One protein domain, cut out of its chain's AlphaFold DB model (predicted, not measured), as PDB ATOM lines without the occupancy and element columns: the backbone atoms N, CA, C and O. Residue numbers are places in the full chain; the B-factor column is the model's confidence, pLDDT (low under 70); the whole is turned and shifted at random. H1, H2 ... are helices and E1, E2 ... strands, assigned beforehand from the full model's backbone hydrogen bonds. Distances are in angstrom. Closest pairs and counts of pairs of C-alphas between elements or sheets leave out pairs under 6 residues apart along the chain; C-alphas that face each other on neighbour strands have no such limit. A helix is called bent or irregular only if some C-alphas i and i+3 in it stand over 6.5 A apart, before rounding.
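This is residues 312 to 496 of the 727 residues of the protein "Caspase domain protein" of Streptomyces griseofuscus (UniProt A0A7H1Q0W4). A strongly twisted sheet of six strands runs through the body, its three long strands E2, E3 and E4 sharply bent, with H1 packed over it near E1 and E6, and H2, H3 and H4 gathered about the part where E4 ends. The longest axis runs from the loop of residues 375 to 386, between E2 and E3, to the turn of the hairpin E3 and E4 at the other end. The printed part has 185 residues, with four named helices and six named strands in the order E1 H1 E2 E3 E4 H2 H3 H4 E5 E6; the class is mixed, helices and strands. The sheet is branched and its neighbour pairs are antiparallel. The whole is compact, with a radius of gyration of the C-alphas of 15.6 A, yet only just elongated in outline, 51 by 34 by 29 A.

In the branched sheet E2, residues 364 to 374, has three neighbours: E3, residues 387 to 401, on one side, and E5, residues 485 to 487, and E6, residues 490 to 495, on the other side. E2 bends by 85 degrees at residue 370; E6 is beside its residues 364 to 370 and E5 beside 370 to 373. N 367 and O 394 of the hairpin E2 and E3 are 2.8 A apart, within hydrogen-bond range, as are N 366 and O 493 of E2 and E6 at 2.9 A, and N 373 and O 485 of E2 and E5 at 2.9 A. E4, residues 404 to 415, forms a hairpin with E3, with N 397 and O 408 2.8 A apart; E2, E3 and E4 make a meander, each strand the antiparallel neighbour of the one before. E1, residues 325 to 328, is an edge strand beside E6, with N 326 and O 492 2.8 A apart. H1, residues 349 to 360, is on the sheet at a height over the sheet of 7.1 A; its closest C-alphas to E1 are those of Ala 351 and Val 326, 6.2 A apart. H2, residues 417 to 424, is on the sheet over E3 and runs along the strands, at 16 degrees to E3 on the local plane; the closest C-alphas, of Leu 419 and Ala 389, are 6.6 A apart. H2 and H3, residues 426 to 435, touch at a steep tilt of 57 degrees, opposite ways, closest at the C-alphas of Ala 420 and Ala 429, 4.9 A. H3 only grazes the sheet with its residues 429 to 435, and H4, residues 445 to 459, only grazes it with 449 to 456. In H2, H3 and H4 every O i to N i+4 pair is within hydrogen-bond range; in H1, which is irregular, with C-alphas 350 and 353 7.3 A apart, 6 of 8 are.

E1 begins at C-alpha 325, (222.360, 169.354, 81.316). E3 is the longest strand, 15 residues and 35.6 A from first to last C-alpha; E4 measures 30.9 A and E2 23.8 A. H4, the longest helix, measures 20.5 A from C-alpha 445 at (215.529, 186.453, 68.382), and H1 measures 18.3 A. E6 ends at C-alpha 495, (215.514, 162.917, 79.358).

The two C-alphas farthest apart, those of Arg 381 and Glu 402, are 51.9 A apart, while the first and last printed C-alphas are 6.8 A apart. The printed part has no cut. The links E1 to H1, E2 to E3 and H4 to E5 are long, with 20, 12 and 25 residues. The mean pLDDT of the printed part is 84.0; 16 residues are under 70, among them 312 to 314, 319 to 323 and 401 to 403.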
ATOM      1  N   GLU A 312     209.360 162.114  80.393       54.34
ATOM      2  CA  GLU A 312     209.401 162.994  81.569       54.34
ATOM      3  C   GLU A 312     210.524 164.024  81.395       54.34
ATOM      4  O   GLU A 312     211.694 163.669  81.254       54.34
ATOM      5  N   THR A 313     210.175 165.308  81.463       64.31
ATOM      6  CA  THR A 313     211.126 166.419  81.597       64.31
ATOM      7  C   THR A 313     211.052 166.926  83.046       64.31
ATOM      8  O   THR A 313     210.238 167.791  83.353       64.31
ATOM      9  N   PRO A 314     211.790 166.338  84.007       68.19
ATOM     10  CA  PRO A 314     211.702 166.756  85.406       68.19
ATOM     11  C   PRO A 314     212.390 168.110  85.641       68.19
ATOM     12  O   PRO A 314     213.328 168.477  84.934       68.19
ATOM     13  N   LEU A 315     211.984 168.826  86.699       77.81
ATOM     14  CA  LEU A 315     212.724 169.998  87.183       77.81
ATOM     15  C   LEU A 315     214.154 169.592  87.582       77.81
ATOM     16  O   LEU A 315     214.344 168.737  88.455       77.81
ATOM     17  N   MET A 316     215.154 170.240  86.988       84.44
ATOM     18  CA  MET A 316     216.571 169.921  87.163       84.44
ATOM     19  C   MET A 316     217.179 170.673  88.350       84.44
ATOM     20  O   MET A 316     216.834 171.821  88.628       84.44
ATOM     21  N   GLU A 317     218.116 170.047  89.062       80.38
ATOM     22  CA  GLU A 317     218.892 170.733  90.098       80.38
ATOM     23  C   GLU A 317     220.051 171.506  89.469       80.38
ATOM     24  O   GLU A 317     220.817 170.957  88.677       80.38
ATOM     25  N   VAL A 318     220.230 172.771  89.864       72.19
ATOM     26  CA  VAL A 318     221.291 173.613  89.285       72.19
ATOM     27  C   VAL A 318     222.692 173.037  89.566       72.19
ATOM     28  O   VAL A 318     223.606 173.214  88.769       72.19
ATOM     29  N   GLY A 319     222.863 172.266  90.646       62.56
ATOM     30  CA  GLY A 319     224.139 171.641  91.014       62.56
ATOM     31  C   GLY A 319     224.606 170.475  90.127       62.56
ATOM     32  O   GLY A 319     225.748 170.052  90.275       62.56
ATOM     33  N   HIS A 320     223.772 169.952  89.220       65.69
ATOM     34  CA  HIS A 320     224.093 168.802  88.350       65.69
ATOM     35  C   HIS A 320     224.503 169.217  86.924       65.69
ATOM     36  O   HIS A 320     224.139 168.580  85.931       65.69
ATOM     37  N   GLN A 321     225.249 170.316  86.810       61.75
ATOM     38  CA  GLN A 321     225.806 170.756  85.533       61.75
ATOM     39  C   GLN A 321     226.831 169.721  85.025       61.75
ATOM     40  O   GLN A 321     227.649 169.232  85.805       61.75
ATOM     41  N   ASN A 322     226.790 169.400  83.728       60.09
ATOM     42  CA  ASN A 322     227.628 168.417  83.012       60.09
ATOM     43  C   ASN A 322     227.270 166.929  83.190       60.09
ATOM     44  O   ASN A 322     227.907 166.092  82.556       60.09
ATOM     45  N   THR A 323     226.265 166.579  83.998       65.38
ATOM     46  CA  THR A 323     225.749 165.194  84.082       65.38
ATOM     47  C   THR A 323     224.343 165.044  83.517       65.38
ATOM     48  O   THR A 323     224.036 164.010  82.938       65.38
ATOM     49  N   SER A 324     223.482 166.053  83.675       74.75
ATOM     50  CA  SER A 324     222.092 166.008  83.181       74.75
ATOM     51  C   SER A 324     221.761 167.124  82.193       74.75
ATOM     52  O   SER A 324     220.822 166.985  81.412       74.75
ATOM     53  N   TYR A 325     222.526 168.218  82.217       89.12
ATOM     54  CA  TYR A 325     222.360 169.354  81.316       89.12
ATOM     55  C   TYR A 325     223.665 170.139  81.130       89.12
ATOM     56  O   TYR A 325     224.592 170.042  81.941       89.12
ATOM     57  N   VAL A 326     223.701 170.965  80.086       91.50
ATOM     58  CA  VAL A 326     224.741 171.956  79.797       91.50
ATOM     59  C   VAL A 326     224.096 173.300  79.445       91.50
ATOM     60  O   VAL A 326     223.008 173.326  78.871       91.50
ATOM     61  N   CYS A 327     224.746 174.411  79.805       92.12
ATOM     62  CA  CYS A 327     224.341 175.751  79.368       92.12
ATOM     63  C   CYS A 327     224.999 176.051  78.022       92.12
ATOM     64  O   CYS A 327     226.201 175.843  77.895       92.12
ATOM     65  N   LEU A 328     224.219 176.518  77.054       92.06
ATOM     66  CA  LEU A 328     224.704 176.855  75.717       92.06
ATOM     67  C   LEU A 328     225.223 178.295  75.687       92.06
ATOM     68  O   LEU A 328     224.589 179.183  76.263       92.06
ATOM     69  N   ASP A 329     226.341 178.511  74.997       87.88
ATOM     70  CA  ASP A 329     226.934 179.838  74.790       87.88
ATOM     71  C   ASP A 329     226.574 180.426  73.407       87.88
ATOM     72  O   ASP A 329     226.150 179.722  72.487       87.88
ATOM     73  N   GLY A 330     226.745 181.738  73.245       89.88
ATOM     74  CA  GLY A 330     226.478 182.452  71.997       89.88
ATOM     75  C   GLY A 330     224.998 182.779  71.787       89.88
ATOM     76  O   GLY A 330     224.344 183.304  72.683       89.88
ATOM     77  N   ALA A 331     224.476 182.528  70.586       90.81
ATOM     78  CA  ALA A 331     223.076 182.782  70.249       90.81
ATOM     79  C   ALA A 331     222.238 181.500  70.351       90.81
ATOM     80  O   ALA A 331     222.717 180.404  70.063       90.81
ATOM     81  N   GLU A 332     220.970 181.629  70.725       93.88
ATOM     82  CA  GLU A 332     220.014 180.530  70.800       93.88
ATOM     83  C   GLU A 332     219.633 180.071  69.386       93.88
ATOM     84  O   GLU A 332     219.137 180.861  68.580       93.88
ATOM     85  N   ARG A 333     219.863 178.790  69.077       91.88
ATOM     86  CA  ARG A 333     219.674 178.218  67.729       91.88
ATOM     87  C   ARG A 333     218.601 177.134  67.639       91.88
ATOM     88  O   ARG A 333     218.104 176.848  66.553       91.88
ATOM     89  N   PHE A 334     218.229 176.505  68.751       92.06
ATOM     90  CA  PHE A 334     217.364 175.324  68.745       92.06
ATOM     91  C   PHE A 334     215.877 175.699  68.806       92.06
ATOM     92  O   PHE A 334     215.064 175.174  68.034       92.06
ATOM     93  N   ILE A 335     215.520 176.617  69.707       92.12
ATOM     94  CA  ILE A 335     214.151 177.114  69.903       92.12
ATOM     95  C   ILE A 335     213.795 178.168  68.847       92.12
ATOM     96  O   ILE A 335     212.689 178.164  68.307       92.12
ATOM     97  N   SER A 336     214.744 179.031  68.500       87.31
ATOM     98  CA  SER A 336     214.637 180.035  67.442       87.31
ATOM     99  C   SER A 336     214.603 179.418  66.043       87.31
ATOM    100  O   SER A 336     214.138 180.055  65.099       87.31
ATOM    101  N   GLY A 337     215.104 178.186  65.899       83.88
ATOM    102  CA  GLY A 337     215.269 177.521  64.610       83.88
ATOM    103  C   GLY A 337     216.368 178.132  63.738       83.88
ATOM    104  O   GLY A 337     216.373 177.872  62.537       83.88
ATOM    105  N   ASP A 338     217.273 178.933  64.308       86.31
ATOM    106  CA  ASP A 338     218.454 179.498  63.640       86.31
ATOM    107  C   ASP A 338     219.557 178.440  63.434       86.31
ATOM    108  O   ASP A 338     220.639 178.480  64.021       86.31
ATOM    109  N   VAL A 339     219.220 177.422  62.644       85.88
ATOM    110  CA  VAL A 339     220.097 176.313  62.234       85.88
ATOM    111  C   VAL A 339     220.642 176.541  60.826       85.88
ATOM    112  O   VAL A 339     220.237 177.492  60.168       85.88
ATOM    113  N   ASP A 340     221.554 175.695  60.353       83.19
ATOM    114  CA  ASP A 340     222.105 175.742  58.993       83.19
ATOM    115  C   ASP A 340     221.057 175.281  57.944       83.19
ATOM    116  O   ASP A 340     219.957 174.841  58.289       83.19
ATOM    117  N   ASP A 341     221.358 175.386  56.644       74.50
ATOM    118  CA  ASP A 341     220.397 175.097  55.555       74.50
ATOM    119  C   ASP A 341     219.937 173.632  55.479       74.50
ATOM    120  O   ASP A 341     218.875 173.333  54.935       74.50
ATOM    121  N   ASP A 342     220.706 172.713  56.059       75.31
ATOM    122  CA  ASP A 342     220.344 171.304  56.228       75.31
ATOM    123  C   ASP A 342     219.489 171.044  57.486       75.31
ATOM    124  O   ASP A 342     219.131 169.899  57.789       75.31
ATOM    125  N   GLY A 343     219.135 172.104  58.215       78.81
ATOM    126  CA  GLY A 343     218.370 172.047  59.453       78.81
ATOM    127  C   GLY A 343     219.191 171.612  60.667       78.81
ATOM    128  O   GLY A 343     218.609 171.355  61.720       78.81
ATOM    129  N   CYS A 344     220.515 171.499  60.540       86.69
ATOM    130  CA  CYS A 344     221.409 171.051  61.603       86.69
ATOM    131  C   CYS A 344     222.200 172.223  62.198       86.69
ATOM    132  O   CYS A 344     222.364 173.268  61.584       86.69
ATOM    133  N   THR A 345     222.747 172.032  63.392       87.31
ATOM    134  CA  THR A 345     223.787 172.889  63.968       87.31
ATOM    135  C   THR A 345     225.019 172.047  64.271       87.31
ATOM    136  O   THR A 345     224.918 170.857  64.590       87.31
ATOM    137  N   ALA A 346     226.200 172.656  64.173       87.31
ATOM    138  CA  ALA A 346     227.421 172.061  64.703       87.31
ATOM    139  C   ALA A 346     227.251 171.744  66.198       87.31
ATOM    140  O   ALA A 346     226.541 172.461  66.909       87.31
ATOM    141  N   LEU A 347     227.890 170.667  66.663       88.06
ATOM    142  CA  LEU A 347     227.913 170.290  68.073       88.06
ATOM    143  C   LEU A 347     228.624 171.384  68.895       88.06
ATOM    144  O   LEU A 347     229.821 171.593  68.688       88.06
ATOM    145  N   PRO A 348     227.932 172.058  69.834       87.81
ATOM    146  CA  PRO A 348     228.577 173.016  70.727       87.81
ATOM    147  C   PRO A 348     229.656 172.321  71.564       87.81
ATOM    148  O   PRO A 348     229.456 171.194  72.029       87.81
ATOM    149  N   GLN A 349     230.802 172.976  71.762       85.75
ATOM    150  CA  GLN A 349     231.967 172.368  72.415       85.75
ATOM    151  C   GLN A 349     231.640 171.914  73.846       85.75
ATOM    152  O   GLN A 349     232.068 170.849  74.290       85.75
ATOM    153  N   GLU A 350     230.833 172.703  74.543       86.25
ATOM    154  CA  GLU A 350     230.314 172.443  75.876       86.25
ATOM    155  C   GLU A 350     229.388 171.213  75.930       86.25
ATOM    156  O   GLU A 350     229.366 170.498  76.933       86.25
ATOM    157  N   ALA A 351     228.664 170.910  74.849       88.75
ATOM    158  CA  ALA A 351     227.675 169.835  74.796       88.75
ATOM    159  C   ALA A 351     228.268 168.455  74.477       88.75
ATOM    160  O   ALA A 351     227.588 167.444  74.659       88.75
ATOM    161  N   ALA A 352     229.532 168.382  74.045       87.25
ATOM    162  CA  ALA A 352     230.150 167.146  73.566       87.25
ATOM    163  C   ALA A 352     230.091 165.989  74.582       87.25
ATOM    164  O   ALA A 352     229.775 164.858  74.214       87.25
ATOM    165  N   SER A 353     230.331 166.271  75.869       85.06
ATOM    166  CA  SER A 353     230.274 165.241  76.916       85.06
ATOM    167  C   SER A 353     228.852 164.730  77.156       85.06
ATOM    168  O   SER A 353     228.666 163.532  77.345       85.06
ATOM    169  N   LEU A 354     227.851 165.619  77.133       86.38
ATOM    170  CA  LEU A 354     226.448 165.260  77.360       86.38
ATOM    171  C   LEU A 354     225.904 164.406  76.209       86.38
ATOM    172  O   LEU A 354     225.226 163.413  76.446       86.38
ATOM    173  N   VAL A 355     226.232 164.774  74.969       86.56
ATOM    174  CA  VAL A 355     225.838 164.026  73.765       86.56
ATOM    175  C   VAL A 355     226.465 162.629  73.760       86.56
ATOM    176  O   VAL A 355     225.785 161.654  73.436       86.56
ATOM    177  N   GLY A 356     227.728 162.512  74.188       83.81
ATOM    178  CA  GLY A 356     228.389 161.220  74.382       83.81
ATOM    179  C   GLY A 356     227.646 160.331  75.384       83.81
ATOM    180  O   GLY A 356     227.260 159.216  75.043       83.81
ATOM    181  N   SER A 357     227.359 160.848  76.583       82.00
ATOM    182  CA  SER A 357     226.625 160.099  77.616       82.00
ATOM    183  C   SER A 357     225.189 159.753  77.206       82.00
ATOM    184  O   SER A 357     224.734 158.645  77.472       82.00
ATOM    185  N   ALA A 358     224.482 160.652  76.518       81.19
ATOM    186  CA  ALA A 358     223.132 160.382  76.025       81.19
ATOM    187  C   ALA A 358     223.112 159.254  74.980       81.19
ATOM    188  O   ALA A 358     222.196 158.437  74.981       81.19
ATOM    189  N   THR A 359     224.152 159.167  74.143       80.62
ATOM    190  CA  THR A 359     224.308 158.080  73.165       80.62
ATOM    191  C   THR A 359     224.581 156.739  73.854       80.62
ATOM    192  O   THR A 359     224.036 155.717  73.446       80.62
ATOM    193  N   GLU A 360     225.402 156.725  74.910       78.94
ATOM    194  CA  GLU A 360     225.686 155.509  75.690       78.94
ATOM    195  C   GLU A 360     224.468 155.011  76.484       78.94
ATOM    196  O   GLU A 360     224.271 153.802  76.623       78.94
ATOM    197  N   GLU A 361     223.651 155.931  77.002       71.06
ATOM    198  CA  GLU A 361     222.474 155.627  77.826       71.06
ATOM    199  C   GLU A 361     221.158 155.501  77.033       71.06
ATOM    200  O   GLU A 361     220.118 155.262  77.650       71.06
ATOM    201  N   ASP A 362     221.191 155.640  75.700       70.50
ATOM    202  CA  ASP A 362     220.008 155.679  74.817       70.50
ATOM    203  C   ASP A 362     218.953 156.700  75.299       70.50
ATOM    204  O   ASP A 362     217.751 156.429  75.377       70.50
ATOM    205  N   ALA A 363     219.428 157.877  75.718       74.00
ATOM    206  CA  ALA A 363     218.608 158.952  76.267       74.00
ATOM    207  C   ALA A 363     218.235 159.985  75.192       74.00
ATOM    208  O   ALA A 363     219.034 160.318  74.316       74.00
ATOM    209  N   GLU A 364     217.033 160.555  75.294       81.12
ATOM    210  CA  GLU A 364     216.587 161.610  74.381       81.12
ATOM    211  C   GLU A 364     217.215 162.959  74.754       81.12
ATOM    212  O   GLU A 364     217.251 163.326  75.930       81.12
ATOM    213  N   LEU A 365     217.651 163.734  73.756       88.62
ATOM    214  CA  LEU A 365     218.155 165.092  73.953       88.62
ATOM    215  C   LEU A 365     217.074 166.144  73.707       88.62
ATOM    216  O   LEU A 365     216.296 166.081  72.752       88.62
ATOM    217  N   TRP A 366     217.081 167.159  74.561       91.38
ATOM    218  CA  TRP A 366     216.150 168.274  74.541       91.38
ATOM    219  C   TRP A 366     216.910 169.586  74.702       91.38
ATOM    220  O   TRP A 366     217.787 169.705  75.554       91.38
ATOM    221  N   ALA A 367     216.557 170.582  73.900       93.00
ATOM    222  CA  ALA A 367     217.001 171.957  74.070       93.00
ATOM    223  C   ALA A 367     215.884 172.785  74.706       93.00
ATOM    224  O   ALA A 367     214.702 172.498  74.503       93.00
ATOM    225  N   GLY A 368     216.240 173.826  75.453       94.31
ATOM    226  CA  GLY A 368     215.252 174.719  76.033       94.31
ATOM    227  C   GLY A 368     215.773 176.096  76.425       94.31
ATOM    228  O   GLY A 368     216.944 176.272  76.752       94.31
ATOM    229  N   TYR A 369     214.871 177.075  76.406       96.06
ATOM    230  CA  TYR A 369     215.135 178.477  76.728       96.06
ATOM    231  C   TYR A 369     213.829 179.207  77.108       96.06
ATOM    232  O   TYR A 369     212.764 178.852  76.604       96.06
ATOM    233  N   PRO A 370     213.880 180.271  77.928       96.62
ATOM    234  CA  PRO A 370     214.938 180.606  78.880       96.62
ATOM    235  C   PRO A 370     214.907 179.679  80.091       96.62
ATOM    236  O   PRO A 370     213.854 179.145  80.436       96.62
ATOM    237  N   ALA A 371     216.029 179.529  80.790       95.44
ATOM    238  CA  ALA A 371     216.070 178.828  82.070       95.44
ATOM    239  C   ALA A 371     215.256 179.582  83.140       95.44
ATOM    240  O   ALA A 371     215.578 180.711  83.508       95.44
ATOM    241  N   VAL A 372     214.214 178.953  83.678       95.38
ATOM    242  CA  VAL A 372     213.403 179.478  84.782       95.38
ATOM    243  C   VAL A 372     213.867 178.849  86.084       95.38
ATOM    244  O   VAL A 372     213.712 177.648  86.291       95.38
ATOM    245  N   VAL A 373     214.421 179.664  86.982       93.50
ATOM    246  CA  VAL A 373     214.874 179.222  88.306       93.50
ATOM    247  C   VAL A 373     213.715 179.287  89.293       93.50
ATOM    248  O   VAL A 373     213.023 180.301  89.392       93.50
ATOM    249  N   LEU A 374     213.531 178.214  90.056       90.88
ATOM    250  CA  LEU A 374     212.510 178.062  91.080       90.88
ATOM    251  C   LEU A 374     213.150 177.745  92.435       90.88
ATOM    252  O   LEU A 374     213.846 176.745  92.612       90.88
ATOM    253  N   THR A 375     212.861 178.578  93.433       87.00
ATOM    254  CA  THR A 375     213.316 178.382  94.817       87.00
ATOM    255  C   THR A 375     212.359 177.533  95.658       87.00
ATOM    256  O   THR A 375     212.606 177.346  96.844       87.00
ATOM    257  N   GLY A 376     211.261 177.033  95.086       85.19
ATOM    258  CA  GLY A 376     210.169 176.338  95.775       85.19
ATOM    259  C   GLY A 376     208.919 176.201  94.888       85.19
ATOM    260  O   GLY A 376     208.915 176.707  93.766       85.19
ATOM    261  N   PRO A 377     207.850 175.548  95.370       82.44
ATOM    262  CA  PRO A 377     206.543 175.560  94.710       82.44
ATOM    263  C   PRO A 377     205.854 176.929  94.857       82.44
ATOM    264  O   PRO A 377     206.124 177.645  95.825       82.44
ATOM    265  N   ARG A 378     204.920 177.265  93.950       79.12
ATOM    266  CA  ARG A 378     204.196 178.560  93.916       79.12
ATOM    267  C   ARG A 378     203.567 178.934  95.264       79.12
ATOM    268  O   ARG A 378     203.653 180.077  95.700       79.12
ATOM    269  N   SER A 379     202.993 177.955  95.963       69.94
ATOM    270  CA  SER A 379     202.468 178.104  97.323       69.94
ATOM    271  C   SER A 379     203.081 177.056  98.257       69.94
ATOM    272  O   SER A 379     202.521 175.979  98.466       69.94
ATOM    273  N   GLY A 380     204.250 177.341  98.833       74.81
ATOM    274  CA  GLY A 380     204.864 176.445  99.810       74.81
ATOM    275  C   GLY A 380     206.188 176.943 100.377       74.81
ATOM    276  O   GLY A 380     206.579 178.094 100.201       74.81
ATOM    277  N   ARG A 381     206.872 176.071 101.126       78.06
ATOM    278  CA  ARG A 381     208.178 176.401 101.709       78.06
ATOM    279  C   ARG A 381     209.271 176.351 100.634       78.06
ATOM    280  O   ARG A 381     209.238 175.430  99.816       78.06
ATOM    281  N   PRO A 382     210.264 177.258 100.681       83.50
ATOM    282  CA  PRO A 382     211.418 177.195  99.794       83.50
ATOM    283  C   PRO A 382     212.147 175.851  99.898       83.50
ATOM    284  O   PRO A 382     212.276 175.277 100.987       83.50
ATOM    285  N   TRP A 383     212.640 175.355  98.769       83.44
ATOM    286  CA  TRP A 383     213.539 174.212  98.713       83.44
ATOM    287  C   TRP A 383     214.919 174.571  99.275       83.44
ATOM    288  O   TRP A 383     215.326 175.731  99.291       83.44
ATOM    289  N   ARG A 384     215.661 173.554  99.732       80.12
ATOM    290  CA  ARG A 384     217.050 173.727 100.199       80.12
ATOM    291  C   ARG A 384     218.004 174.108  99.068       80.12
ATOM    292  O   ARG A 384     218.960 174.836  99.308       80.12
ATOM    293  N   HIS A 385     217.731 173.612  97.864       81.81
ATOM    294  CA  HIS A 385     218.482 173.905  96.652       81.81
ATOM    295  C   HIS A 385     217.504 174.383  95.575       81.81
ATOM    296  O   HIS A 385     216.434 173.778  95.437       81.81
ATOM    297  N   PRO A 386     217.823 175.466  94.843       86.25
ATOM    298  CA  PRO A 386     216.994 175.910  93.736       86.25
ATOM    299  C   PRO A 386     217.023 174.870  92.616       86.25
ATOM    300  O   PRO A 386     218.060 174.262  92.331       86.25
ATOM    301  N   LYS A 387     215.872 174.688  91.975       90.50
ATOM    302  CA  LYS A 387     215.747 173.904  90.745       90.50
ATOM    303  C   LYS A 387     215.496 174.839  89.581       90.50
ATOM    304  O   LYS A 387     215.162 176.003  89.786       90.50
ATOM    305  N   PHE A 388     215.629 174.340  88.367       92.44
ATOM    306  CA  PHE A 388     215.254 175.085  87.185       92.44
ATOM    307  C   PHE A 388     214.630 174.172  86.134       92.44
ATOM    308  O   PHE A 388     214.843 172.960  86.125       92.44
ATOM    309  N   ALA A 389     213.865 174.784  85.244       92.69
ATOM    310  CA  ALA A 389     213.427 174.185  83.998       92.69
ATOM    311  C   ALA A 389     213.438 175.268  82.920       92.69
ATOM    312  O   ALA A 389     213.103 176.417  83.218       92.69
ATOM    313  N   PRO A 390     213.844 174.964  81.682       94.88
ATOM    314  CA  PRO A 390     213.610 175.889  80.587       94.88
ATOM    315  C   PRO A 390     212.106 176.128  80.398       94.88
ATOM    316  O   PRO A 390     211.312 175.219  80.599       94.88
ATOM    317  N   LEU A 391     211.709 177.351  80.044       94.94
ATOM    318  CA  LEU A 391     210.299 177.700  79.845       94.94
ATOM    319  C   LEU A 391     209.719 177.013  78.605       94.94
ATOM    320  O   LEU A 391     208.609 176.489  78.650       94.94
ATOM    321  N   LEU A 392     210.481 177.035  77.510       94.81
ATOM    322  CA  LEU A 392     210.158 176.379  76.253       94.81
ATOM    323  C   LEU A 392     211.174 175.286  75.979       94.81
ATOM    324  O   LEU A 392     212.360 175.458  76.264       94.81
ATOM    325  N   VAL A 393     210.712 174.185  75.397       92.81
ATOM    326  CA  VAL A 393     211.547 173.035  75.060       92.81
ATOM    327  C   VAL A 393     211.282 172.545  73.647       92.81
ATOM    328  O   VAL A 393     210.185 172.699  73.108       92.81
ATOM    329  N   ARG A 394     212.301 171.925  73.056       90.94
ATOM    330  CA  ARG A 394     212.241 171.270  71.750       90.94
ATOM    331  C   ARG A 394     213.178 170.068  71.725       90.94
ATOM    332  O   ARG A 394     214.243 170.099  72.340       90.94
ATOM    333  N   ARG A 395     212.790 169.012  71.012       86.38
ATOM    334  CA  ARG A 395     213.612 167.804  70.873       86.38
ATOM    335  C   ARG A 395     214.796 168.045  69.947       86.38
ATOM    336  O   ARG A 395     214.705 168.839  69.009       86.38
ATOM    337  N   VAL A 396     215.891 167.338  70.205       89.00
ATOM    338  CA  VAL A 396     217.126 167.406  69.423       89.00
ATOM    339  C   VAL A 396     217.580 165.992  69.077       89.00
ATOM    340  O   VAL A 396     217.730 165.140  69.947       89.00
ATOM    341  N   GLU A 397     217.782 165.739  67.791       85.56
ATOM    342  CA  GLU A 397     218.316 164.488  67.264       85.56
ATOM    343  C   GLU A 397     219.829 164.609  67.053       85.56
ATOM    344  O   GLU A 397     220.333 165.661  66.648       85.56
ATOM    345  N   ILE A 398     220.554 163.521  67.316       86.81
ATOM    346  CA  ILE A 398     221.990 163.413  67.049       86.81
ATOM    347  C   ILE A 398     222.168 162.852  65.636       86.81
ATOM    348  O   ILE A 398     221.896 161.679  65.381       86.81
ATOM    349  N   VAL A 399     222.655 163.679  64.717       84.12
ATOM    350  CA  VAL A 399     222.889 163.307  63.319       84.12
ATOM    351  C   VAL A 399     224.381 163.085  63.098       84.12
ATOM    352  O   VAL A 399     225.212 163.910  63.473       84.12
ATOM    353  N   HIS A 400     224.728 161.970  62.462       80.75
ATOM    354  CA  HIS A 400     226.104 161.635  62.105       80.75
ATOM    355  C   HIS A 400     226.290 161.870  60.599       80.75
ATOM    356  O   HIS A 400     225.717 161.136  59.793       80.75
ATOM    357  N   GLY A 401     227.060 162.889  60.210       57.06
ATOM    358  CA  GLY A 401     227.305 163.243  58.806       57.06
ATOM    359  C   GLY A 401     228.796 163.428  58.531       57.06
ATOM    360  O   GLY A 401     229.478 164.056  59.326       57.06
ATOM    361  N   GLU A 402     229.317 162.835  57.450       56.62
ATOM    362  CA  GLU A 402     230.718 162.956  56.973       56.62
ATOM    363  C   GLU A 402     231.837 162.843  58.040       56.62
ATOM    364  O   GLU A 402     232.953 163.312  57.837       56.62
ATOM    365  N   GLY A 403     231.581 162.160  59.163       64.50
ATOM    366  CA  GLY A 403     232.546 161.984  60.257       64.50
ATOM    367  C   GLY A 403     232.442 163.003  61.399       64.50
ATOM    368  O   GLY A 403     233.212 162.900  62.352       64.50
ATOM    369  N   GLU A 404     231.478 163.922  61.355       79.56
ATOM    370  CA  GLU A 404     231.182 164.878  62.424       79.56
ATOM    371  C   GLU A 404     229.796 164.628  63.043       79.56
ATOM    372  O   GLU A 404     228.825 164.270  62.367       79.56
ATOM    373  N   VAL A 405     229.709 164.809  64.362       85.06
ATOM    374  CA  VAL A 405     228.448 164.756  65.111       85.06
ATOM    375  C   VAL A 405     227.798 166.132  65.040       85.06
ATOM    376  O   VAL A 405     228.409 167.132  65.419       85.06
ATOM    377  N   ARG A 406     226.555 166.191  64.566       89.75
ATOM    378  CA  ARG A 406     225.753 167.416  64.475       89.75
ATOM    379  C   ARG A 406     224.415 167.216  65.172       89.75
ATOM    380  O   ARG A 406     223.973 166.091  65.394       89.75
ATOM    381  N   LEU A 407     223.782 168.317  65.554       89.31
ATOM    382  CA  LEU A 407     222.524 168.301  66.291       89.31
ATOM    383  C   LEU A 407     221.414 168.883  65.426       89.31
ATOM    384  O   LEU A 407     221.585 169.944  64.831       89.31
ATOM    385  N   LYS A 408     220.269 168.208  65.370       88.19
ATOM    386  CA  LYS A 408     219.122 168.628  64.567       88.19
ATOM    387  C   LYS A 408     217.893 168.820  65.454       88.19
ATOM    388  O   LYS A 408     217.366 167.831  65.963       88.19
ATOM    389  N   PRO A 409     217.411 170.055  65.675       86.75
ATOM    390  CA  PRO A 409     216.146 170.254  66.365       86.75
ATOM    391  C   PRO A 409     214.988 169.715  65.519       86.75
ATOM    392  O   PRO A 409     214.912 169.963  64.315       86.75
ATOM    393  N   TYR A 410     214.057 169.007  66.149       77.31
ATOM    394  CA  TYR A 410     212.877 168.456  65.484       77.31
ATOM    395  C   TYR A 410     211.637 168.548  66.380       77.31
ATOM    396  O   TYR A 410     211.723 168.765  67.589       77.31
ATOM    397  N   GLY A 411     210.463 168.421  65.762       71.31
ATOM    398  CA  GLY A 411     209.183 168.605  66.446       71.31
ATOM    399  C   GLY A 411     208.869 170.072  66.785       71.31
ATOM    400  O   GLY A 411     209.665 170.973  66.473       71.31
ATOM    401  N   PRO A 412     207.684 170.322  67.375       77.88
ATOM    402  CA  PRO A 412     207.239 171.660  67.747       77.88
ATOM    403  C   PRO A 412     207.999 172.196  68.968       77.88
ATOM    404  O   PRO A 412     208.454 171.435  69.823       77.88
ATOM    405  N   VAL A 413     208.106 173.524  69.060       86.00
ATOM    406  CA  VAL A 413     208.460 174.199  70.316       86.00
ATOM    407  C   VAL A 413     207.234 174.174  71.214       86.00
ATOM    408  O   VAL A 413     206.156 174.579  70.783       86.00
ATOM    409  N   GLN A 414     207.402 173.738  72.457       88.38
ATOM    410  CA  GLN A 414     206.303 173.637  73.414       88.38
ATOM    411  C   GLN A 414     206.681 174.228  74.776       88.38
ATOM    412  O   GLN A 414     207.865 174.227  75.131       88.38
ATOM    413  N   PRO A 415     205.701 174.700  75.569       90.75
ATOM    414  CA  PRO A 415     205.918 175.019  76.972       90.75
ATOM    415  C   PRO A 415     206.390 173.775  77.717       90.75
ATOM    416  O   PRO A 415     205.958 172.660  77.428       90.75
ATOM    417  N   HIS A 416     207.281 173.954  78.684       91.12
ATOM    418  CA  HIS A 416     207.836 172.834  79.428       91.12
ATOM    419  C   HIS A 416     206.752 172.143  80.278       91.12
ATOM    420  O   HIS A 416     206.266 172.750  81.240       91.12
ATOM    421  N   PRO A 417     206.408 170.866  80.009       84.50
ATOM    422  CA  PRO A 417     205.210 170.243  80.575       84.50
ATOM    423  C   PRO A 417     205.182 170.211  82.104       84.50
ATOM    424  O   PRO A 417     204.209 170.644  82.716       84.50
ATOM    425  N   GLN A 418     206.279 169.783  82.739       84.44
ATOM    426  CA  GLN A 418     206.338 169.718  84.204       84.44
ATOM    427  C   GLN A 418     206.313 171.104  84.861       84.44
ATOM    428  O   GLN A 418     205.746 171.264  85.935       84.44
ATOM    429  N   LEU A 419     206.902 172.117  84.215       88.31
ATOM    430  CA  LEU A 419     206.905 173.485  84.725       88.31
ATOM    431  C   LEU A 419     205.488 174.066  84.675       88.31
ATOM    432  O   LEU A 419     205.052 174.678  85.646       88.31
ATOM    433  N   ALA A 420     204.771 173.850  83.570       87.31
ATOM    434  CA  ALA A 420     203.371 174.241  83.436       87.31
ATOM    435  C   ALA A 420     202.497 173.532  84.480       87.31
ATOM    436  O   ALA A 420     201.758 174.194  85.205       87.31
ATOM    437  N   LEU A 421     202.642 172.211  84.626       84.38
ATOM    438  CA  LEU A 421     201.880 171.420  85.593       84.38
ATOM    439  C   LEU A 421     202.113 171.882  87.040       84.38
ATOM    440  O   LEU A 421     201.152 172.106  87.773       84.38
ATOM    441  N   ASP A 422     203.376 172.059  87.441       83.69
ATOM    442  CA  ASP A 422     203.739 172.439  88.812       83.69
ATOM    443  C   ASP A 422     203.319 173.878  89.165       83.69
ATOM    444  O   ASP A 422     203.145 174.197  90.346       83.69
ATOM    445  N   TRP A 423     203.195 174.761  88.167       87.31
ATOM    446  CA  TRP A 423     202.988 176.198  88.383       87.31
ATOM    447  C   TRP A 423     201.554 176.684  88.122       87.31
ATOM    448  O   TRP A 423     201.073 177.571  88.839       87.31
ATOM    449  N   LEU A 424     200.882 176.109  87.121       86.31
ATOM    450  CA  LEU A 424     199.522 176.460  86.686       86.31
ATOM    451  C   LEU A 424     198.479 175.430  87.159       86.31
ATOM    452  O   LEU A 424     197.345 175.777  87.464       86.31
ATOM    453  N   GLY A 425     198.875 174.162  87.306       81.62
ATOM    454  CA  GLY A 425     197.964 173.048  87.580       81.62
ATOM    455  C   GLY A 425     197.529 172.312  86.308       81.62
ATOM    456  O   GLY A 425     197.779 172.762  85.196       81.62
ATOM    457  N   GLU A 426     196.903 171.142  86.465       76.62
ATOM    458  CA  GLU A 426     196.684 170.168  85.378       76.62
ATOM    459  C   GLU A 426     195.826 170.698  84.216       76.62
ATOM    460  O   GLU A 426     196.202 170.538  83.053       76.62
ATOM    461  N   GLU A 427     194.703 171.363  84.510       72.56
ATOM    462  CA  GLU A 427     193.789 171.880  83.481       72.56
ATOM    463  C   GLU A 427     194.427 173.019  82.667       72.56
ATOM    464  O   GLU A 427     194.466 172.955  81.438       72.56
ATOM    465  N   GLU A 428     194.978 174.029  83.347       75.31
ATOM    466  CA  GLU A 428     195.618 175.188  82.709       75.31
ATOM    467  C   GLU A 428     196.889 174.785  81.950       75.31
ATOM    468  O   GLU A 428     197.120 175.262  80.841       75.31
ATOM    469  N   ALA A 429     197.684 173.859  82.498       76.19
ATOM    470  CA  ALA A 429     198.870 173.339  81.827       76.19
ATOM    471  C   ALA A 429     198.517 172.612  80.524       76.19
ATOM    472  O   ALA A 429     199.148 172.866  79.501       76.19
ATOM    473  N   THR A 430     197.494 171.751  80.548       72.56
ATOM    474  CA  THR A 430     197.041 171.027  79.350       72.56
ATOM    475  C   THR A 430     196.557 172.008  78.287       72.56
ATOM    476  O   THR A 430     196.998 171.950  77.143       72.56
ATOM    477  N   GLN A 431     195.723 172.979  78.676       70.56
ATOM    478  CA  GLN A 431     195.239 174.004  77.757       70.56
ATOM    479  C   GLN A 431     196.386 174.832  77.164       70.56
ATOM    480  O   GLN A 431     196.385 175.104  75.964       70.56
ATOM    481  N   LEU A 432     197.364 175.238  77.977       76.06
ATOM    482  CA  LEU A 432     198.506 176.014  77.508       76.06
ATOM    483  C   LEU A 432     199.352 175.211  76.514       76.06
ATOM    484  O   LEU A 432     199.705 175.737  75.464       76.06
ATOM    485  N   ILE A 433     199.646 173.945  76.811       75.88
ATOM    486  CA  ILE A 433     200.437 173.072  75.931       75.88
ATOM    487  C   ILE A 433     199.711 172.834  74.600       75.88
ATOM    488  O   ILE A 433     200.335 172.943  73.548       75.88
ATOM    489  N   ASP A 434     198.399 172.594  74.633       66.31
ATOM    490  CA  ASP A 434     197.599 172.334  73.429       66.31
ATOM    491  C   ASP A 434     197.413 173.578  72.545       66.31
ATOM    492  O   ASP A 434     197.214 173.466  71.333       66.31
ATOM    493  N   THR A 435     197.438 174.776  73.137       68.56
ATOM    494  CA  THR A 435     197.140 176.032  72.424       68.56
ATOM    495  C   THR A 435     198.370 176.860  72.073       68.56
ATOM    496  O   THR A 435     198.284 177.708  71.180       68.56
ATOM    497  N   PHE A 436     199.508 176.639  72.736       77.56
ATOM    498  CA  PHE A 436     200.722 177.413  72.510       77.56
ATOM    499  C   PHE A 436     201.287 177.168  71.107       77.56
ATOM    500  O   PHE A 436     201.590 176.039  70.720       77.56
ATOM    501  N   GLN A 437     201.466 178.251  70.348       69.69
ATOM    502  CA  GLN A 437     202.123 178.233  69.042       69.69
ATOM    503  C   GLN A 437     203.118 179.393  68.966       69.69
ATOM    504  O   GLN A 437     202.687 180.538  69.124       69.69
ATOM    505  N   PRO A 438     204.411 179.123  68.711       76.19
ATOM    506  CA  PRO A 438     205.413 180.177  68.601       76.19
ATOM    507  C   PRO A 438     205.080 181.109  67.427       76.19
ATOM    508  O   PRO A 438     204.772 180.642  66.332       76.19
ATOM    509  N   SER A 439     205.149 182.427  67.638       73.06
ATOM    510  CA  SER A 439     204.875 183.429  66.590       73.06
ATOM    511  C   SER A 439     206.123 183.954  65.870       73.06
ATOM    512  O   SER A 439     206.006 184.813  64.994       73.06
ATOM    513  N   TRP A 440     207.318 183.497  66.259       81.94
ATOM    514  CA  TRP A 440     208.590 183.890  65.646       81.94
ATOM    515  C   TRP A 440     209.021 182.919  64.541       81.94
ATOM    516  O   TRP A 440     208.737 181.725  64.589       81.94
ATOM    517  N   HIS A 441     209.765 183.444  63.570       77.38
ATOM    518  CA  HIS A 441     210.379 182.679  62.483       77.38
ATOM    519  C   HIS A 441     211.879 182.465  62.740       77.38
ATOM    520  O   HIS A 441     212.448 183.048  63.671       77.38
ATOM    521  N   ARG A 442     212.525 181.651  61.891       78.19
ATOM    522  CA  ARG A 442     213.971 181.356  61.937       78.19
ATOM    523  C   ARG A 442     214.792 182.637  62.127       78.19
ATOM    524  O   ARG A 442     214.648 183.587  61.360       78.19
ATOM    525  N   GLY A 443     215.621 182.664  63.173       74.00
ATOM    526  CA  GLY A 443     216.531 183.777  63.479       74.00
ATOM    527  C   GLY A 443     215.883 185.037  64.073       74.00
ATOM    528  O   GLY A 443     216.585 186.004  64.361       74.00
ATOM    529  N   GLN A 444     214.564 185.069  64.307       83.62
ATOM    530  CA  GLN A 444     213.879 186.235  64.893       83.62
ATOM    531  C   GLN A 444     214.003 186.279  66.430       83.62
ATOM    532  O   GLN A 444     213.008 186.195  67.157       83.62
ATOM    533  N   HIS A 445     215.229 186.441  66.940       88.25
ATOM    534  CA  HIS A 445     215.529 186.453  68.382       88.25
ATOM    535  C   HIS A 445     214.758 187.529  69.163       88.25
ATOM    536  O   HIS A 445     214.227 187.237  70.234       88.25
ATOM    537  N   ASP A 446     214.596 188.734  68.613       82.06
ATOM    538  CA  ASP A 446     213.840 189.818  69.267       82.06
ATOM    539  C   ASP A 446     212.367 189.449  69.496       82.06
ATOM    540  O   ASP A 446     211.791 189.710  70.560       82.06
ATOM    541  N   ARG A 447     211.750 188.807  68.496       82.25
ATOM    542  CA  ARG A 447     210.345 188.396  68.551       82.25
ATOM    543  C   ARG A 447     210.142 187.271  69.557       82.25
ATOM    544  O   ARG A 447     209.216 187.342  70.366       82.25
ATOM    545  N   MET A 448     211.045 186.294  69.549       89.38
ATOM    546  CA  MET A 448     211.086 185.220  70.536       89.38
ATOM    547  C   MET A 448     211.211 185.783  71.957       89.38
ATOM    548  O   MET A 448     210.446 185.407  72.843       89.38
ATOM    549  N   ALA A 449     212.106 186.748  72.179       90.12
ATOM    550  CA  ALA A 449     212.292 187.363  73.490       90.12
ATOM    551  C   ALA A 449     211.034 188.097  73.988       90.12
ATOM    552  O   ALA A 449     210.717 188.049  75.178       90.12
ATOM    553  N   LEU A 450     210.308 188.785  73.099       86.94
ATOM    554  CA  LEU A 450     209.040 189.444  73.429       86.94
ATOM    555  C   LEU A 450     207.958 188.430  73.823       86.94
ATOM    556  O   LEU A 450     207.258 188.621  74.816       86.94
ATOM    557  N   GLU A 451     207.826 187.348  73.063       87.44
ATOM    558  CA  GLU A 451     206.808 186.331  73.317       87.44
ATOM    559  C   GLU A 451     207.078 185.550  74.602       87.44
ATOM    560  O   GLU A 451     206.175 185.375  75.417       87.44
ATOM    561  N   VAL A 452     208.336 185.187  74.849       92.25
ATOM    562  CA  VAL A 452     208.763 184.580  76.110       92.25
ATOM    563  C   VAL A 452     208.457 185.502  77.297       92.25
ATOM    564  O   VAL A 452     207.945 185.038  78.314       92.25
ATOM    565  N   ARG A 453     208.708 186.817  77.181       90.06
ATOM    566  CA  ARG A 453     208.331 187.793  78.225       90.06
ATOM    567  C   ARG A 453     206.824 187.822  78.468       90.06
ATOM    568  O   ARG A 453     206.400 187.893  79.625       90.06
ATOM    569  N   ASN A 454     206.024 187.752  77.405       85.88
ATOM    570  CA  ASN A 454     204.569 187.702  77.516       85.88
ATOM    571  C   ASN A 454     204.110 186.419  78.212       85.88
ATOM    572  O   ASN A 454     203.305 186.512  79.131       85.88
ATOM    573  N   LEU A 455     204.670 185.262  77.854       89.75
ATOM    574  CA  LEU A 455     204.347 183.980  78.485       89.75
ATOM    575  C   LEU A 455     204.669 184.003  79.987       89.75
ATOM    576  O   LEU A 455     203.846 183.623  80.816       89.75
ATOM    577  N   LEU A 456     205.845 184.529  80.348       91.25
ATOM    578  CA  LEU A 456     206.253 184.688  81.744       91.25
ATOM    579  C   LEU A 456     205.307 185.602  82.527       91.25
ATOM    580  O   LEU A 456     204.981 185.290  83.664       91.25
ATOM    581  N   THR A 457     204.865 186.712  81.932       86.94
ATOM    582  CA  THR A 457     204.082 187.736  82.643       86.94
ATOM    583  C   THR A 457     202.588 187.415  82.693       86.94
ATOM    584  O   THR A 457     201.966 187.641  83.724       86.94
ATOM    585  N   GLN A 458     202.011 186.942  81.585       83.38
ATOM    586  CA  GLN A 458     200.564 186.762  81.420       83.38
ATOM    587  C   GLN A 458     200.088 185.376  81.862       83.38
ATOM    588  O   GLN A 458     199.024 185.284  82.460       83.38
ATOM    589  N   GLU A 459     200.871 184.324  81.593       87.38
ATOM    590  CA  GLU A 459     200.473 182.945  81.908       87.38
ATOM    591  C   GLU A 459     201.094 182.488  83.233       87.38
ATOM    592  O   GLU A 459     200.398 182.096  84.164       87.38
ATOM    593  N   PHE A 460     202.424 182.577  83.359       87.69
ATOM    594  CA  PHE A 460     203.137 182.034  84.522       87.69
ATOM    595  C   PHE A 460     203.246 182.998  85.714       87.69
ATOM    596  O   PHE A 460     203.609 182.564  86.808       87.69
ATOM    597  N   GLU A 461     202.986 184.293  85.528       89.94
ATOM    598  CA  GLU A 461     203.212 185.348  86.535       89.94
ATOM    599  C   GLU A 461     204.625 185.305  87.165       89.94
ATOM    600  O   GLU A 461     204.836 185.612  88.342       89.94
ATOM    601  N   LEU A 462     205.622 184.890  86.380       91.25
ATOM    602  CA  LEU A 462     207.014 184.764  86.792       91.25
ATOM    603  C   LEU A 462     207.814 186.005  86.383       91.25
ATOM    604  O   LEU A 462     207.698 186.478  85.251       91.25
ATOM    605  N   PRO A 463     208.689 186.531  87.257       90.25
ATOM    606  CA  PRO A 463     209.469 187.710  86.922       90.25
ATOM    607  C   PRO A 463     210.590 187.376  85.930       90.25
ATOM    608  O   PRO A 463     211.208 186.305  85.954       90.25
ATOM    609  N   CYS A 464     210.903 188.351  85.085       90.25
ATOM    610  CA  CYS A 464     212.071 188.339  84.218       90.25
ATOM    611  C   CYS A 464     213.252 188.942  84.994       90.25
ATOM    612  O   CYS A 464     213.358 190.161  85.107       90.25
ATOM    613  N   VAL A 465     214.100 188.103  85.594       90.94
ATOM    614  CA  VAL A 465     215.184 188.579  86.479       90.94
ATOM    615  C   VAL A 465     216.393 189.059  85.686       90.94
ATOM    616  O   VAL A 465     217.048 190.020  86.078       90.94
ATOM    617  N   GLN A 466     216.676 188.407  84.561       90.62
ATOM    618  CA  GLN A 466     217.645 188.881  83.580       90.62
ATOM    619  C   GLN A 466     216.919 189.318  82.313       90.62
ATOM    620  O   GLN A 466     215.881 188.759  81.959       90.62
ATOM    621  N   GLU A 467     217.468 190.314  81.626       91.19
ATOM    622  CA  GLU A 467     216.964 190.723  80.320       91.19
ATOM    623  C   GLU A 467     217.153 189.579  79.316       91.19
ATOM    624  O   GLU A 467     218.266 189.102  79.111       91.19
ATOM    625  N   LEU A 468     216.058 189.128  78.705       94.06
ATOM    626  CA  LEU A 468     216.093 188.075  77.694       94.06
ATOM    627  C   LEU A 468     216.652 188.626  76.382       94.06
ATOM    628  O   LEU A 468     216.036 189.509  75.774       94.06
ATOM    629  N   ARG A 469     217.809 188.089  75.996       92.88
ATOM    630  CA  ARG A 469     218.573 188.363  74.777       92.88
ATOM    631  C   ARG A 469     218.987 187.028  74.155       92.88
ATOM    632  O   ARG A 469     220.058 186.517  74.485       92.88
ATOM    633  N   PRO A 470     218.118 186.403  73.339       92.69
ATOM    634  CA  PRO A 470     218.417 185.116  72.713       92.69
ATOM    635  C   PRO A 470     219.592 185.193  71.730       92.69
ATOM    636  O   PRO A 470     220.199 184.175  71.441       92.69
ATOM    637  N   ASP A 471     219.949 186.383  71.256       92.12
ATOM    638  CA  ASP A 471     221.138 186.659  70.449       92.12
ATOM    639  C   ASP A 471     222.452 186.604  71.258       92.12
ATOM    640  O   ASP A 471     223.527 186.444  70.680       92.12
ATOM    641  N   GLN A 472     222.377 186.746  72.589       93.38
ATOM    642  CA  GLN A 472     223.523 186.808  73.504       93.38
ATOM    643  C   GLN A 472     223.212 186.096  74.827       93.38
ATOM    644  O   GLN A 472     222.851 186.726  75.824       93.38
ATOM    645  N   LEU A 473     223.352 184.774  74.839       93.69
ATOM    646  CA  LEU A 473     223.105 183.920  75.996       93.69
ATOM    647  C   LEU A 473     224.156 184.106  77.097       93.69
ATOM    648  O   LEU A 473     225.316 184.429  76.852       93.69
ATOM    649  N   ALA A 474     223.736 183.880  78.340       91.81
ATOM    650  CA  ALA A 474     224.635 183.778  79.478       91.81
ATOM    651  C   ALA A 474     225.227 182.363  79.582       91.81
ATOM    652  O   ALA A 474     224.492 181.377  79.536       91.81
ATOM    653  N   ASP A 475     226.532 182.290  79.854       85.31
ATOM    654  CA  ASP A 475     227.325 181.056  80.007       85.31
ATOM    655  C   ASP A 475     226.888 180.142  81.173       85.31
ATOM    656  O   ASP A 475     227.303 178.985  81.270       85.31
ATOM    657  N   ARG A 476     226.067 180.659  82.095       89.25
ATOM    658  CA  ARG A 476     225.619 179.963  83.305       89.25
ATOM    659  C   ARG A 476     224.257 180.460  83.781       89.25
ATOM    660  O   ARG A 476     223.899 181.621  83.588       89.25
ATOM    661  N   ILE A 477     223.549 179.605  84.515       90.44
ATOM    662  CA  ILE A 477     222.298 179.968  85.191       90.44
ATOM    663  C   ILE A 477     222.614 180.754  86.472       90.44
ATOM    664  O   ILE A 477     223.237 180.231  87.397       90.44
ATOM    665  N   ASP A 478     222.160 182.006  86.559       86.44
ATOM    666  CA  ASP A 478     222.323 182.827  87.765       86.44
ATOM    667  C   ASP A 478     221.384 182.386  88.902       86.44
ATOM    668  O   ASP A 478     220.171 182.612  88.867       86.44
ATOM    669  N   VAL A 479     221.981 181.813  89.946       84.25
ATOM    670  CA  VAL A 479     221.326 181.417  91.206       84.25
ATOM    671  C   VAL A 479     221.605 182.364  92.371       84.25
ATOM    672  O   VAL A 479     221.079 182.161  93.465       84.25
ATOM    673  N   HIS A 480     222.450 183.378  92.177       82.38
ATOM    674  CA  HIS A 480     222.802 184.330  93.229       82.38
ATOM    675  C   HIS A 480     221.718 185.387  93.410       82.38
ATOM    676  O   HIS A 480     221.497 185.844  94.534       82.38
ATOM    677  N   THR A 481     221.020 185.743  92.330       84.06
ATOM    678  CA  THR A 481     219.866 186.635  92.417       84.06
ATOM    679  C   THR A 481     218.675 185.891  93.039       84.06
ATOM    680  O   THR A 481     218.207 184.906  92.458       84.06
ATOM    681  N   PRO A 482     218.180 186.328  94.214       77.94
ATOM    682  CA  PRO A 482     217.151 185.609  94.955       77.94
ATOM    683  C   PRO A 482     215.781 185.669  94.267       77.94
ATOM    684  O   PRO A 482     215.426 186.667  93.643       77.94
ATOM    685  N   GLY A 483     214.984 184.618  94.472       82.94
ATOM    686  CA  GLY A 483     213.603 184.515  93.998       82.94
ATOM    687  C   GLY A 483     213.435 183.695  92.718       82.94
ATOM    688  O   GLY A 483     214.403 183.311  92.059       82.94
ATOM    689  N   HIS A 484     212.175 183.411  92.390       90.12
ATOM    690  CA  HIS A 484     211.799 182.734  91.149       90.12
ATOM    691  C   HIS A 484     212.067 183.632  89.943       90.12
ATOM    692  O   HIS A 484     212.062 184.851  90.087       90.12
ATOM    693  N   GLY A 485     212.252 183.054  88.757       91.44
ATOM    694  CA  GLY A 485     212.142 183.803  87.507       91.44
ATOM    695  C   GLY A 485     213.070 183.345  86.393       91.44
ATOM    696  O   GLY A 485     213.951 182.506  86.590       91.44
ATOM    697  N   ALA A 486     212.884 183.939  85.221       95.44
ATOM    698  CA  ALA A 486     213.656 183.611  84.030       95.44
ATOM    699  C   ALA A 486     215.070 184.210  84.062       95.44
ATOM    700  O   ALA A 486     215.285 185.329  84.544       95.44
ATOM    701  N   ARG A 487     216.027 183.439  83.547       94.75
ATOM    702  CA  ARG A 487     217.435 183.774  83.320       94.75
ATOM    703  C   ARG A 487     217.732 183.656  81.831       94.75
ATOM    704  O   ARG A 487     217.163 182.797  81.161       94.75
ATOM    705  N   ASN A 488     218.614 184.500  81.308       95.75
ATOM    706  CA  ASN A 488     218.938 184.533  79.883       95.75
ATOM    707  C   ASN A 488     219.908 183.406  79.489       95.75
ATOM    708  O   ASN A 488     220.983 183.653  78.957       95.75
ATOM    709  N   THR A 489     219.548 182.165  79.796       95.38
ATOM    710  CA  THR A 489     220.388 180.983  79.589       95.38
ATOM    711  C   THR A 489     219.588 179.949  78.816       95.38
ATOM    712  O   THR A 489     218.462 179.628  79.207       95.38
ATOM    713  N   ALA A 490     220.160 179.429  77.730       95.12
ATOM    714  CA  ALA A 490     219.635 178.256  77.039       95.12
ATOM    715  C   ALA A 490     220.351 177.008  77.549       95.12
ATOM    716  O   ALA A 490     221.519 177.063  77.938       95.12
ATOM    717  N   VAL A 491     219.651 175.882  77.556       94.06
ATOM    718  CA  VAL A 491     220.193 174.613  78.032       94.06
ATOM    719  C   VAL A 491     219.935 173.494  77.041       94.06
ATOM    720  O   VAL A 491     218.895 173.460  76.387       94.06
ATOM    721  N   LEU A 492     220.868 172.553  76.984       92.75
ATOM    722  CA  LEU A 492     220.674 171.240  76.381       92.75
ATOM    723  C   LEU A 492     220.701 170.204  77.509       92.75
ATOM    724  O   LEU A 492     221.577 170.262  78.369       92.75
ATOM    725  N   PHE A 493     219.743 169.285  77.542       90.12
ATOM    726  CA  PHE A 493     219.584 168.305  78.617       90.12
ATOM    727  C   PHE A 493     219.092 166.955  78.090       90.12
ATOM    728  O   PHE A 493     218.516 166.871  77.007       90.12
ATOM    729  N   SER A 494     219.336 165.892  78.856       85.88
ATOM    730  CA  SER A 494     218.917 164.525  78.517       85.88
ATOM    731  C   SER A 494     217.706 164.085  79.347       85.88
ATOM    732  O   SER A 494     217.718 164.242  80.570       85.88
ATOM    733  N   ALA A 495     216.704 163.474  78.713       75.19
ATOM    734  CA  ALA A 495     215.514 162.917  79.358       75.19
ATOM    735  C   ALA A 495     215.419 161.395  79.135       75.19
ATOM    736  O   ALA A 495     215.759 160.889  78.065       75.19
ATOM    737  N   ARG A 496     214.953 160.650  80.150       62.28
ATOM    738  CA  ARG A 496     214.782 159.185  80.075       62.28
ATOM    739  C   ARG A 496     213.320 158.827  79.742       62.28
ATOM    740  O   ARG A 496     212.427 159.366  80.395       62.28
TER     741      ARG A 496